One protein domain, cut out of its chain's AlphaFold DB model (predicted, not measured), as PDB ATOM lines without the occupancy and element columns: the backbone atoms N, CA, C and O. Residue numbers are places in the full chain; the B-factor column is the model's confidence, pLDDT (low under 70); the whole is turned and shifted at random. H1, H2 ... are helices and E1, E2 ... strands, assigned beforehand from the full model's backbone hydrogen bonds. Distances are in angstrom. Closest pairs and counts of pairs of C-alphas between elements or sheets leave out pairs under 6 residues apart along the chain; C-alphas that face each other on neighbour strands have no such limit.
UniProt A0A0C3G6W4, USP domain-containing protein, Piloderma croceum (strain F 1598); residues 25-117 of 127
ATOM      1  N   GLU A  25     -41.395 -21.634 -25.058       94.69
ATOM      2  CA  GLU A  25     -42.043 -21.481 -23.761       94.69
ATOM      3  C   GLU A  25     -43.448 -22.082 -23.775       94.69
ATOM      4  O   GLU A  25     -44.127 -22.111 -24.803       94.69
ATOM      5  N   LEU A  26     -43.874 -22.568 -22.613       92.62
ATOM      6  CA  LEU A  26     -45.219 -23.063 -22.357       92.62
ATOM      7  C   LEU A  26     -45.722 -22.456 -21.050       92.62
ATOM      8  O   LEU A  26     -45.073 -22.581 -20.010       92.62
ATOM      9  N   GLU A  27     -46.894 -21.835 -21.098       92.00
ATOM     10  CA  GLU A  27     -47.582 -21.308 -19.925       92.00
ATOM     11  C   GLU A  27     -48.813 -22.163 -19.619       92.00
ATOM     12  O   GLU A  27     -49.691 -22.343 -20.461       92.00
ATOM     13  N   ILE A  28     -48.859 -22.708 -18.405       89.62
ATOM     14  CA  ILE A  28     -49.992 -23.479 -17.894       89.62
ATOM     15  C   ILE A  28     -50.778 -22.574 -16.954       89.62
ATOM     16  O   ILE A  28     -50.269 -22.152 -15.909       89.62
ATOM     17  N   GLN A  29     -52.020 -22.285 -17.338       88.50
ATOM     18  CA  GLN A  29     -52.926 -21.469 -16.543       88.50
ATOM     19  C   GLN A  29     -53.450 -22.242 -15.315       88.50
ATOM     20  O   GLN A  29     -53.572 -23.469 -15.356       88.50
ATOM     21  N   PRO A  30     -53.754 -21.563 -14.195       85.31
ATOM     22  CA  PRO A  30     -54.254 -22.212 -12.980       85.31
ATOM     23  C   PRO A  30     -55.546 -23.020 -13.142       85.31
ATOM     24  O   PRO A  30     -55.792 -23.971 -12.402       85.31
ATOM     25  N   ASP A  31     -56.404 -22.621 -14.071       84.88
ATOM     26  CA  ASP A  31     -57.726 -23.194 -14.308       84.88
ATOM     27  C   ASP A  31     -57.668 -24.634 -14.838       84.88
ATOM     28  O   ASP A  31     -58.503 -25.451 -14.442       84.88
ATOM     29  N   ILE A  32     -56.646 -24.960 -15.634       85.06
ATOM     30  CA  ILE A  32     -56.399 -26.305 -16.179       85.06
ATOM     31  C   ILE A  32     -55.607 -27.222 -15.235       85.06
ATOM     32  O   ILE A  32     -55.432 -28.408 -15.519       85.06
ATOM     33  N   ILE A  33     -55.132 -26.704 -14.098       81.50
ATOM     34  CA  ILE A  33     -54.448 -27.502 -13.077       81.50
ATOM     35  C   ILE A  33     -55.493 -28.177 -12.183       81.50
ATOM     36  O   ILE A  33     -56.482 -27.569 -11.767       81.50
ATOM     37  N   ALA A  34     -55.262 -29.451 -11.854       81.56
ATOM     38  CA  ALA A  34     -56.115 -30.192 -10.932       81.56
ATOM     39  C   ALA A  34     -56.313 -29.404  -9.618       81.56
ATOM     40  O   ALA A  34     -55.324 -28.905  -9.074       81.56
ATOM     41  N   PRO A  35     -57.541 -29.326  -9.062       79.81
ATOM     42  CA  PRO A  35     -57.850 -28.507  -7.886       79.81
ATOM     43  C   PRO A  35     -56.863 -28.661  -6.720       79.81
ATOM     44  O   PRO A  35     -56.445 -27.668  -6.137       79.81
ATOM     45  N   ALA A  36     -56.408 -29.889  -6.450       82.00
ATOM     46  CA  ALA A  36     -55.465 -30.209  -5.376       82.00
ATOM     47  C   ALA A  36     -54.056 -29.599  -5.535       82.00
ATOM     48  O   ALA A  36     -53.266 -29.634  -4.597       82.00
ATOM     49  N   ARG A  37     -53.708 -29.085  -6.720       75.38
ATOM     50  CA  ARG A  37     -52.405 -28.471  -7.027       75.38
ATOM     51  C   ARG A  37     -52.535 -27.062  -7.606       75.38
ATOM     52  O   ARG A  37     -51.551 -26.539  -8.126       75.38
ATOM     53  N   LYS A  38     -53.730 -26.463  -7.560       75.75
ATOM     54  CA  LYS A  38     -53.954 -25.119  -8.098       75.75
ATOM     55  C   LYS A  38     -53.092 -24.103  -7.355       75.75
ATOM     56  O   LYS A  38     -53.144 -23.997  -6.134       75.75
ATOM     57  N   THR A  39     -52.319 -23.347  -8.119       75.94
ATOM     58  CA  THR A  39     -51.606 -22.155  -7.659       75.94
ATOM     59  C   THR A  39     -52.359 -20.916  -8.123       75.94
ATOM     60  O   THR A  39     -53.060 -20.964  -9.125       75.94
ATOM     61  N   SER A  40     -52.218 -19.789  -7.428       76.88
ATOM     62  CA  SER A  40     -52.814 -18.518  -7.870       76.88
ATOM     63  C   SER A  40     -52.146 -17.944  -9.125       76.88
ATOM     64  O   SER A  40     -52.748 -17.145  -9.833       76.88
ATOM     65  N   GLN A  41     -50.907 -18.350  -9.401       82.75
ATOM     66  CA  GLN A  41     -50.100 -17.874 -10.523       82.75
ATOM     67  C   GLN A  41     -49.966 -18.947 -11.601       82.75
ATOM     68  O   GLN A  41     -49.915 -20.143 -11.284       82.75
ATOM     69  N   SER A  42     -49.861 -18.510 -12.856       85.50
ATOM     70  CA  SER A  42     -49.530 -19.377 -13.981       85.50
ATOM     71  C   SER A  42     -48.123 -19.958 -13.829       85.50
ATOM     72  O   SER A  42     -47.207 -19.340 -13.277       85.50
ATOM     73  N   ALA A  43     -47.945 -21.189 -14.301       89.12
ATOM     74  CA  ALA A  43     -46.652 -21.854 -14.300       89.12
ATOM     75  C   ALA A  43     -46.031 -21.751 -15.695       89.12
ATOM     76  O   ALA A  43     -46.593 -22.252 -16.669       89.12
ATOM     77  N   LYS A  44     -44.859 -21.114 -15.779       92.62
ATOM     78  CA  LYS A  44     -44.091 -20.985 -17.020       92.62
ATOM     79  C   LYS A  44     -43.026 -22.066 -17.113       92.62
ATOM     80  O   LYS A  44     -42.377 -22.411 -16.122       92.62
ATOM     81  N   TYR A  45     -42.834 -22.583 -18.314       94.38
ATOM     82  CA  TYR A  45     -41.877 -23.631 -18.613       94.38
ATOM     83  C   TYR A  45     -41.071 -23.280 -19.858       94.38
ATOM     84  O   TYR A  45     -41.614 -22.718 -20.802       94.38
ATOM     85  N   LYS A  46     -39.796 -23.671 -19.874       95.19
ATOM     86  CA  LYS A  46     -38.898 -23.556 -21.027       95.19
ATOM     87  C   LYS A  46     -38.665 -24.931 -21.633       95.19
ATOM     88  O   LYS A  46     -38.333 -25.870 -20.900       95.19
ATOM     89  N   LEU A  47     -38.820 -25.049 -22.947       95.94
ATOM     90  CA  LEU A  47     -38.439 -26.246 -23.686       95.94
ATOM     91  C   LEU A  47     -36.915 -26.378 -23.677       95.94
ATOM     92  O   LEU A  47     -36.204 -25.409 -23.938       95.94
ATOM     93  N   PHE A  48     -36.419 -27.578 -23.398       95.81
ATOM     94  CA  PHE A  48     -34.986 -27.869 -23.462       95.81
ATOM     95  C   PHE A  48     -34.661 -29.164 -24.209       95.81
ATOM     96  O   PHE A  48     -33.485 -29.456 -24.405       95.81
ATOM     97  N   GLY A  49     -35.668 -29.938 -24.621       95.62
ATOM     98  CA  GLY A  49     -35.458 -31.173 -25.365       95.62
ATOM     99  C   GLY A  49     -36.641 -31.533 -26.257       95.62
ATOM    100  O   GLY A  49     -37.792 -31.457 -25.818       95.62
ATOM    101  N   VAL A  50     -36.359 -31.968 -27.482       94.31
ATOM    102  CA  VAL A  50     -37.344 -32.478 -28.444       94.31
ATOM    103  C   VAL A  50     -36.842 -33.793 -29.006       94.31
ATOM    104  O   VAL A  50     -35.825 -33.822 -29.689       94.31
ATOM    105  N   LEU A  51     -37.559 -34.881 -28.734       91.81
ATOM    106  CA  LEU A  51     -37.268 -36.178 -29.337       91.81
ATOM    107  C   LEU A  51     -38.177 -36.382 -30.540       91.81
ATOM    108  O   LEU A  51     -39.404 -36.336 -30.406       91.81
ATOM    109  N   TYR A  52     -37.581 -36.653 -31.691       88.44
ATOM    110  CA  TYR A  52     -38.278 -36.963 -32.929       88.44
ATOM    111  C   TYR A  52     -38.245 -38.461 -33.173       88.44
ATOM    112  O   TYR A  52     -37.237 -39.119 -32.939       88.44
ATOM    113  N   HIS A  53     -39.358 -38.988 -33.670       85.31
ATOM    114  CA  HIS A  53     -39.419 -40.351 -34.176       85.31
ATOM    115  C   HIS A  53     -39.574 -40.300 -35.690       85.31
ATOM    116  O   HIS A  53     -40.595 -39.807 -36.193       85.31
ATOM    117  N   HIS A  54     -38.605 -40.866 -36.397       81.75
ATOM    118  CA  HIS A  54     -38.578 -40.958 -37.854       81.75
ATOM    119  C   HIS A  54     -39.392 -42.155 -38.349       81.75
ATOM    120  O   HIS A  54     -39.586 -43.130 -37.621       81.75
ATOM    121  N   GLY A  55     -39.919 -42.082 -39.571       71.56
ATOM    122  CA  GLY A  55     -40.663 -43.185 -40.188       71.56
ATOM    123  C   GLY A  55     -42.077 -43.432 -39.640       71.56
ATOM    124  O   GLY A  55     -42.538 -42.811 -38.679       71.56
ATOM    125  N   VAL A  56     -42.805 -44.340 -40.294       64.69
ATOM    126  CA  VAL A  56     -44.257 -44.556 -40.106       64.69
ATOM    127  C   VAL A  56     -44.618 -45.767 -39.240       64.69
ATOM    128  O   VAL A  56     -45.761 -45.877 -38.796       64.69
ATOM    129  N   SER A  57     -43.666 -46.669 -38.990       63.25
ATOM    130  CA  SER A  57     -43.894 -47.898 -38.219       63.25
ATOM    131  C   SER A  57     -43.589 -47.705 -36.731       63.25
ATOM    132  O   SER A  57     -42.786 -46.853 -36.363       63.25
ATOM    133  N   ALA A  58     -44.220 -48.511 -35.874       59.59
ATOM    134  CA  ALA A  58     -43.910 -48.566 -34.442       59.59
ATOM    135  C   ALA A  58     -42.724 -49.492 -34.110       59.59
ATOM    136  O   ALA A  58     -42.220 -49.463 -32.992       59.59
ATOM    137  N   SER A  59     -42.329 -50.350 -35.054       58.44
ATOM    138  CA  SER A  59     -41.405 -51.474 -34.855       58.44
ATOM    139  C   SER A  59     -39.987 -51.217 -35.374       58.44
ATOM    140  O   SER A  59     -39.104 -52.037 -35.157       58.44
ATOM    141  N   GLY A  60     -39.762 -50.093 -36.050       60.97
ATOM    142  CA  GLY A  60     -38.455 -49.661 -36.531       60.97
ATOM    143  C   GLY A  60     -38.510 -48.174 -36.840       60.97
ATOM    144  O   GLY A  60     -39.223 -47.759 -37.758       60.97
ATOM    145  N   GLY A  61     -37.814 -47.382 -36.032       67.25
ATOM    146  CA  GLY A  61     -37.778 -45.934 -36.148       67.25
ATOM    147  C   GLY A  61     -36.450 -45.410 -35.636       67.25
ATOM    148  O   GLY A  61     -36.088 -45.660 -34.488       67.25
ATOM    149  N   HIS A  62     -35.741 -44.690 -36.499       84.62
ATOM    150  CA  HIS A  62     -34.636 -43.839 -36.081       84.62
ATOM    151  C   HIS A  62     -35.178 -42.762 -35.139       84.62
ATOM    152  O   HIS A  62     -36.315 -42.303 -35.314       84.62
ATOM    153  N   CYS A  63     -34.414 -42.370 -34.128       86.69
ATOM    154  CA  CYS A  63     -34.817 -41.323 -33.196       86.69
ATOM    155  C   CYS A  63     -33.702 -40.292 -33.095       86.69
ATOM    156  O   CYS A  63     -32.580 -40.629 -32.743       86.69
ATOM    157  N   THR A  64     -34.035 -39.029 -33.343       91.94
ATOM    158  CA  THR A  64     -33.101 -37.918 -33.137       91.94
ATOM    159  C   THR A  64     -33.577 -37.038 -31.998       91.94
ATOM    160  O   THR A  64     -34.770 -36.995 -31.673       91.94
ATOM    161  N   LEU A  65     -32.643 -36.328 -31.376       94.56
ATOM    162  CA  LEU A  65     -32.916 -35.478 -30.229       94.56
ATOM    163  C   LEU A  65     -32.324 -34.090 -30.450       94.56
ATOM    164  O   LEU A  65     -31.119 -33.965 -30.636       94.56
ATOM    165  N   ASP A  66     -33.152 -33.053 -30.352       95.12
ATOM    166  CA  ASP A  66     -32.666 -31.683 -30.205       95.12
ATOM    167  C   ASP A  66     -32.621 -31.327 -28.716       95.12
ATOM    168  O   ASP A  66     -33.614 -31.516 -28.010       95.12
ATOM    169  N   VAL A  67     -31.492 -30.810 -28.224       96.19
ATOM    170  CA  VAL A  67     -31.294 -30.423 -26.815       96.19
ATOM    171  C   VAL A  67     -30.766 -28.999 -26.720       96.19
ATOM    172  O   VAL A  67     -29.843 -28.624 -27.439       96.19
ATOM    173  N   LEU A  68     -31.311 -28.210 -25.795       95.25
ATOM    174  CA  LEU A  68     -30.783 -26.894 -25.452       95.25
ATOM    175  C   LEU A  68     -29.630 -27.058 -24.456       95.25
ATOM    176  O   LEU A  68     -29.845 -27.235 -23.254       95.25
ATOM    177  N   HIS A  69     -28.401 -27.021 -24.956       91.19
ATOM    178  CA  HIS A  69     -27.201 -27.175 -24.147       91.19
ATOM    179  C   HIS A  69     -26.883 -25.866 -23.398       91.19
ATOM    180  O   HIS A  69     -26.814 -24.825 -24.044       91.19
ATOM    181  N   PRO A  70     -26.638 -25.876 -22.071       85.50
ATOM    182  CA  PRO A  70     -26.527 -24.663 -21.246       85.50
ATOM    183  C   PRO A  70     -25.321 -23.764 -21.554       85.50
ATOM    184  O   PRO A  70     -25.366 -22.564 -21.294       85.50
ATOM    185  N   SER A  71     -24.235 -24.336 -22.071       79.25
ATOM    186  CA  SER A  71     -22.951 -23.635 -22.195       79.25
ATOM    187  C   SER A  71     -22.125 -24.144 -23.377       79.25
ATOM    188  O   SER A  71     -20.996 -24.596 -23.195       79.25
ATOM    189  N   ARG A  72     -22.712 -24.172 -24.577       71.31
ATOM    190  CA  ARG A  72     -22.019 -24.702 -25.764       71.31
ATOM    191  C   ARG A  72     -21.470 -23.635 -26.699       71.31
ATOM    192  O   ARG A  72     -20.517 -23.932 -27.406       71.31
ATOM    193  N   ASP A  73     -22.004 -22.415 -26.695       66.00
ATOM    194  CA  ASP A  73     -21.410 -21.347 -27.504       66.00
ATOM    195  C   ASP A  73     -19.976 -21.046 -27.018       66.00
ATOM    196  O   ASP A  73     -19.774 -20.509 -25.925       66.00
ATOM    197  N   LEU A  74     -18.987 -21.459 -27.818       62.88
ATOM    198  CA  LEU A  74     -17.556 -21.296 -27.544       62.88
ATOM    199  C   LEU A  74     -17.070 -19.870 -27.851       62.88
ATOM    200  O   LEU A  74     -15.926 -19.528 -27.542       62.88
ATOM    201  N   ASN A  75     -17.922 -19.007 -28.416       64.50
ATOM    202  CA  ASN A  75     -17.563 -17.630 -28.721       64.50
ATOM    203  C   ASN A  75     -17.725 -16.729 -27.494       64.50
ATOM    204  O   ASN A  75     -18.754 -16.096 -27.285       64.50
ATOM    205  N   SER A  76     -16.651 -16.579 -26.720       63.59
ATOM    206  CA  SER A  76     -16.386 -15.522 -25.719       63.59
ATOM    207  C   SER A  76     -17.367 -15.337 -24.538       63.59
ATOM    208  O   SER A  76     -16.962 -14.774 -23.522       63.59
ATOM    209  N   LYS A  77     -18.611 -15.832 -24.593       71.44
ATOM    210  CA  LYS A  77     -19.559 -15.894 -23.470       71.44
ATOM    211  C   LYS A  77     -20.399 -17.172 -23.574       71.44
ATOM    212  O   LYS A  77     -21.167 -17.281 -24.528       71.44
ATOM    213  N   PRO A  78     -20.326 -18.092 -22.595       74.50
ATOM    214  CA  PRO A  78     -21.138 -19.300 -22.613       74.50
ATOM    215  C   PRO A  78     -22.619 -18.922 -22.629       74.50
ATOM    216  O   PRO A  78     -23.105 -18.189 -21.762       74.50
ATOM    217  N   ARG A  79     -23.323 -19.403 -23.648       83.75
ATOM    218  CA  ARG A  79     -24.764 -19.231 -23.823       83.75
ATOM    219  C   ARG A  79     -25.410 -20.566 -24.144       83.75
ATOM    220  O   ARG A  79     -24.756 -21.500 -24.620       83.75
ATOM    221  N   GLU A  80     -26.708 -20.616 -23.874       89.50
ATOM    222  CA  GLU A  80     -27.552 -21.718 -24.298       89.50
ATOM    223  C   GLU A  80     -27.577 -21.795 -25.828       89.50
ATOM    224  O   GLU A  80     -27.868 -20.800 -26.492       89.50
ATOM    225  N   SER A  81     -27.295 -22.971 -26.382       92.44
ATOM    226  CA  SER A  81     -27.407 -23.226 -27.819       92.44
ATOM    227  C   SER A  81     -27.975 -24.614 -28.079       92.44
ATOM    228  O   SER A  81     -27.826 -25.530 -27.266       92.44
ATOM    229  N   TRP A  82     -28.696 -24.754 -29.187       95.00
ATOM    230  CA  TRP A  82     -29.305 -26.025 -29.549       95.00
ATOM    231  C   TRP A  82     -28.297 -26.938 -30.239       95.00
ATOM    232  O   TRP A  82     -27.488 -26.507 -31.062       95.00
ATOM    233  N   ILE A  83     -28.400 -28.221 -29.921       95.06
ATOM    234  CA  ILE A  83     -27.682 -29.297 -30.595       95.06
ATOM    235  C   ILE A  83     -28.656 -30.349 -31.061       95.06
ATOM    236  O   ILE A  83     -29.669 -30.568 -30.403       95.06
ATOM    237  N   ARG A  84     -28.298 -31.032 -32.141       94.75
ATOM    238  CA  ARG A  84     -28.935 -32.262 -32.575       94.75
ATOM    239  C   ARG A  84     -28.021 -33.437 -32.281       94.75
ATOM    240  O   ARG A  84     -26.829 -33.379 -32.574       94.75
ATOM    241  N   ILE A  85     -28.600 -34.480 -31.712       95.06
ATOM    242  CA  ILE A  85     -27.981 -35.781 -31.501       95.06
ATOM    243  C   ILE A  85     -28.704 -36.769 -32.414       95.06
ATOM    244  O   ILE A  85     -29.930 -36.907 -32.353       95.06
ATOM    245  N   ASP A  86     -27.925 -37.407 -33.272       93.00
ATOM    246  CA  ASP A  86     -28.332 -38.408 -34.247       93.00
ATOM    247  C   ASP A  86     -27.361 -39.589 -34.109       93.00
ATOM    248  O   ASP A  86     -26.261 -39.566 -34.654       93.00
ATOM    249  N   ASP A  87     -27.728 -40.552 -33.260       90.31
ATOM    250  CA  ASP A  87     -26.860 -41.634 -32.789       90.31
ATOM    251  C   ASP A  87     -25.486 -41.132 -32.299       90.31
ATOM    252  O   ASP A  87     -25.377 -40.540 -31.223       90.31
ATOM    253  N   GLU A  88     -24.428 -41.371 -33.073       92.06
ATOM    254  CA  GLU A  88     -23.053 -40.959 -32.771       92.06
ATOM    255  C   GLU A  88     -22.713 -39.536 -33.247       92.06
ATOM    256  O   GLU A  88     -21.678 -38.978 -32.879       92.06
ATOM    257  N   LEU A  89     -23.589 -38.924 -34.045       93.31
ATOM    258  CA  LEU A  89     -23.392 -37.603 -34.622       93.31
ATOM    259  C   LEU A  89     -24.009 -36.527 -33.731       93.31
ATOM    260  O   LEU A  89     -25.195 -36.549 -33.400       93.31
ATOM    261  N   VAL A  90     -23.197 -35.530 -33.381       94.38
ATOM    262  CA  VAL A  90     -23.638 -34.345 -32.641       94.38
ATOM    263  C   VAL A  90     -23.343 -33.103 -33.468       94.38
ATOM    264  O   VAL A  90     -22.181 -32.788 -33.724       94.38
ATOM    265  N   SER A  91     -24.382 -32.361 -33.843       93.62
ATOM    266  CA  SER A  91     -24.261 -31.141 -34.646       93.62
ATOM    267  C   SER A  91     -24.919 -29.948 -33.965       93.62
ATOM    268  O   SER A  91     -25.849 -30.100 -33.173       93.62
ATOM    269  N   ASP A  92     -24.467 -28.744 -34.297       92.00
ATOM    270  CA  ASP A  92     -25.185 -27.530 -33.912       92.00
ATOM    271  C   ASP A  92     -26.460 -27.399 -34.746       92.00
ATOM    272  O   ASP A  92     -26.492 -27.762 -35.924       92.00
ATOM    273  N   VAL A  93     -27.521 -26.885 -34.132       92.25
ATOM    274  CA  VAL A  93     -28.787 -26.610 -34.812       92.25
ATOM    275  C   VAL A  93     -29.279 -25.239 -34.384       92.25
ATOM    276  O   VAL A  93     -29.047 -24.806 -33.253       92.25
ATOM    277  N   ARG A  94     -29.913 -24.503 -35.294       91.31
ATOM    278  CA  ARG A  94     -30.407 -23.174 -34.958       91.31
ATOM    279  C   ARG A  94     -31.798 -23.272 -34.347       91.31
ATOM    280  O   ARG A  94     -32.544 -24.211 -34.615       91.31
ATOM    281  N   SER A  95     -32.173 -22.288 -33.535       91.25
ATOM    282  CA  SER A  95     -33.506 -22.253 -32.917       91.25
ATOM    283  C   SER A  95     -34.615 -22.299 -33.975       91.25
ATOM    284  O   SER A  95     -35.615 -22.989 -33.794       91.25
ATOM    285  N   GLU A  96     -34.432 -21.613 -35.102       90.75
ATOM    286  CA  GLU A  96     -35.365 -21.633 -36.229       90.75
ATOM    287  C   GLU A  96     -35.555 -23.028 -36.840       90.75
ATOM    288  O   GLU A  96     -36.657 -23.340 -37.280       90.75
ATOM    289  N   ASP A  97     -34.541 -23.894 -36.806       89.38
ATOM    290  CA  ASP A  97     -34.644 -25.265 -37.315       89.38
ATOM    291  C   ASP A  97     -35.404 -26.176 -36.339       89.38
ATOM    292  O   ASP A  97     -36.057 -27.132 -36.760       89.38
ATOM    293  N   VAL A  98     -35.356 -25.864 -35.037       90.81
ATOM    294  CA  VAL A  98     -36.102 -26.575 -33.983       90.81
ATOM    295  C   VAL A  98     -37.586 -26.193 -34.008       90.81
ATOM    296  O   VAL A  98     -38.452 -27.057 -33.885       90.81
ATOM    297  N   PHE A  99     -37.899 -24.905 -34.183       89.69
ATOM    298  CA  PHE A  99     -39.275 -24.390 -34.083       89.69
ATOM    299  C   PHE A  99     -39.981 -24.186 -35.433       89.69
ATOM    300  O   PHE A  99     -41.209 -24.138 -35.476       89.69
ATOM    301  N   GLY A 100     -39.239 -24.059 -36.535       78.00
ATOM    302  CA  GLY A 100     -39.771 -23.749 -37.869       78.00
ATOM    303  C   GLY A 100     -40.010 -24.963 -38.772       78.00
ATOM    304  O   GLY A 100     -40.613 -24.824 -39.833       78.00
ATOM    305  N   GLY A 101     -39.573 -26.163 -38.376       62.00
ATOM    306  CA  GLY A 101     -39.547 -27.366 -39.225       62.00
ATOM    307  C   GLY A 101     -40.886 -28.080 -39.445       62.00
ATOM    308  O   GLY A 101     -40.896 -29.215 -39.917       62.00
ATOM    309  N   VAL A 102     -42.011 -27.454 -39.095       56.50
ATOM    310  CA  VAL A 102     -43.318 -28.116 -38.974       56.50
ATOM    311  C   VAL A 102     -43.840 -28.669 -40.316       56.50
ATOM    312  O   VAL A 102     -44.559 -29.664 -40.298       56.50
ATOM    313  N   ASP A 103     -43.421 -28.098 -41.449       53.53
ATOM    314  CA  ASP A 103     -43.895 -28.467 -42.797       53.53
ATOM    315  C   ASP A 103     -42.885 -29.261 -43.645       53.53
ATOM    316  O   ASP A 103     -43.182 -29.610 -44.786       53.53
ATOM    317  N   ARG A 104     -41.668 -29.515 -43.147       53.03
ATOM    318  CA  ARG A 104     -40.548 -29.933 -44.014       53.03
ATOM    319  C   ARG A 104     -40.025 -31.345 -43.794       53.03
ATOM    320  O   ARG A 104     -39.114 -31.736 -44.514       53.03
ATOM    321  N   ASP A 105     -40.554 -32.094 -42.833       57.03
ATOM    322  CA  ASP A 105     -39.844 -33.276 -42.359       57.03
ATOM    323  C   ASP A 105     -40.767 -34.412 -41.892       57.03
ATOM    324  O   ASP A 105     -41.790 -34.181 -41.243       57.03
ATOM    325  N   ASP A 106     -40.392 -35.654 -42.195       64.00
ATOM    326  CA  ASP A 106     -41.010 -36.868 -41.656       64.00
ATOM    327  C   ASP A 106     -40.686 -37.079 -40.159       64.00
ATOM    328  O   ASP A 106     -41.270 -37.945 -39.489       64.00
ATOM    329  N   ARG A 107     -39.832 -36.214 -39.594       71.19
ATOM    330  CA  ARG A 107     -39.624 -35.999 -38.155       71.19
ATOM    331  C   ARG A 107     -40.881 -35.506 -37.444       71.19
ATOM    332  O   ARG A 107     -41.119 -34.314 -37.253       71.19
ATOM    333  N   CYS A 108     -41.650 -36.444 -36.907       77.31
ATOM    334  CA  CYS A 108     -42.715 -36.116 -35.962       77.31
ATOM    335  C   CYS A 108     -42.152 -35.996 -34.535       77.31
ATOM    336  O   CYS A 108     -41.677 -36.987 -33.975       77.31
ATOM    337  N   ALA A 109     -42.293 -34.826 -33.903       84.75
ATOM    338  CA  ALA A 109     -41.931 -34.635 -32.494       84.75
ATOM    339  C   ALA A 109     -42.741 -35.573 -31.579       84.75
ATOM    340  O   ALA A 109     -43.965 -35.473 -31.497       84.75
ATOM    341  N   TYR A 110     -42.091 -36.498 -30.882       84.06
ATOM    342  CA  TYR A 110     -42.726 -37.549 -30.082       84.06
ATOM    343  C   TYR A 110     -42.806 -37.200 -28.589       84.06
ATOM    344  O   TYR A 110     -43.868 -37.359 -27.960       84.06
ATOM    345  N   LEU A 111     -41.709 -36.677 -28.039       89.25
ATOM    346  CA  LEU A 111     -41.602 -36.230 -26.650       89.25
ATOM    347  C   LEU A 111     -41.060 -34.802 -26.604       89.25
ATOM    348  O   LEU A 111     -40.131 -34.461 -27.333       89.25
ATOM    349  N   LEU A 112     -41.652 -33.992 -25.728       93.12
ATOM    350  CA  LEU A 112     -41.239 -32.619 -25.456       93.12
ATOM    351  C   LEU A 112     -40.853 -32.526 -23.985       93.12
ATOM    352  O   LEU A 112     -41.642 -32.897 -23.112       93.12
ATOM    353  N   PHE A 113     -39.651 -32.028 -23.723       94.88
ATOM    354  CA  PHE A 113     -39.108 -31.886 -22.384       94.88
ATOM    355  C   PHE A 113     -39.088 -30.409 -22.004       94.88
ATOM    356  O   PHE A 113     -38.311 -29.612 -22.532       94.88
ATOM    357  N   TYR A 114     -39.973 -30.060 -21.077       95.12
ATOM    358  CA  TYR A 114     -40.126 -28.720 -20.529       95.12
ATOM    359  C   TYR A 114     -39.654 -28.705 -19.076       95.12
ATOM    360  O   TYR A 114     -40.030 -29.575 -18.289       95.12
ATOM    361  N   ARG A 115     -38.861 -27.699 -18.696       94.12
ATOM    362  CA  ARG A 115     -38.487 -27.441 -17.297       94.12
ATOM    363  C   ARG A 115     -39.183 -26.183 -16.799       94.12
ATOM    364  O   ARG A 115     -39.319 -25.221 -17.551       94.12
ATOM    365  N   ARG A 116     -39.626 -26.182 -15.543       92.19
ATOM    366  CA  ARG A 116     -40.271 -25.008 -14.943       92.19
ATOM    367  C   ARG A 116     -39.267 -23.860 -14.856       92.19
ATOM    368  O   ARG A 116     -38.132 -24.068 -14.435       92.19
ATOM    369  N   ILE A 117     -39.697 -22.664 -15.233       91.31
ATOM    370  CA  ILE A 117     -38.954 -21.427 -15.010       91.31
ATOM    371  C   ILE A 117     -39.464 -20.876 -13.682       91.31
ATOM    372  O   ILE A 117     -40.636 -20.515 -13.558       91.31
TER     373      ILE A 117
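AT A GLANCE: This is residues 25 to 117 of the 127 residues of the protein "USP domain-containing protein" of Piloderma croceum (strain F 1598) (UniProt A0A0C3G6W4). One strongly twisted, branched sheet is built along the long strand E2, which bends by 60 degrees at residue 48: E1 pairs beside its first part, E3, E4 and E5 continue the sheet from its later part, and E6 runs along its other side. The short helix H1 only grazes this sheet, and residues 99 to 104 stick out. The printed part has 93 residues, with six named strands and one named helix in the order E1 E2 E3 E4 E5 H1 E6, mostly strand; neighbour strands are antiparallel. The whole is loose and flat, with a radius of gyration of the C-alphas of 16.3 A and spans of 44 by 44 by 23 A.

HOW THE PARTS SIT: Beside E2, residues 43 to 53, E1, residues 25 to 28, and E3, residues 63 to 69, lie on one side, and E6, residues 108 to 116, on the other side. N 26 and O 45 of hairpin E1 and E2 are 2.9 A apart, N 50 and O 66 of hairpin E2 and E3 2.8 A, and N 110 and O 51 of E6 and E2 2.7 A. E4, residues 81 to 86, forms hairpins with E3, N 69 to O 81 at 2.8 A, and with E5, residues 89 to 93, N 84 to O 91 at 2.8 A. H1, residues 95 to 99, only grazes the sheet with residues 95 to 98; its O i to N i+4 pair is within hydrogen-bond range. E1 and E5 are apart.

IN THESE COORDINATES: E2 measures 28.1 A, E6 23.9 A, E3 18.4 A, E4 16.5 A, E5 12.2 A, E1 10.1 A and H1 6.3 A. C-alpha 25 is at (-42.043, -21.481, -23.761), C-alpha 116 at (-40.271, -25.008, -14.943).

THE WHOLE: The farthest C-alphas, Pro 35 and Ser 76, are 47.0 A apart. The printed part has no cut; links E1 to E2 and E3 to E4 are long. Residues 56 to 61, 73 to 76 and 101 to 106 have pLDDT under 70.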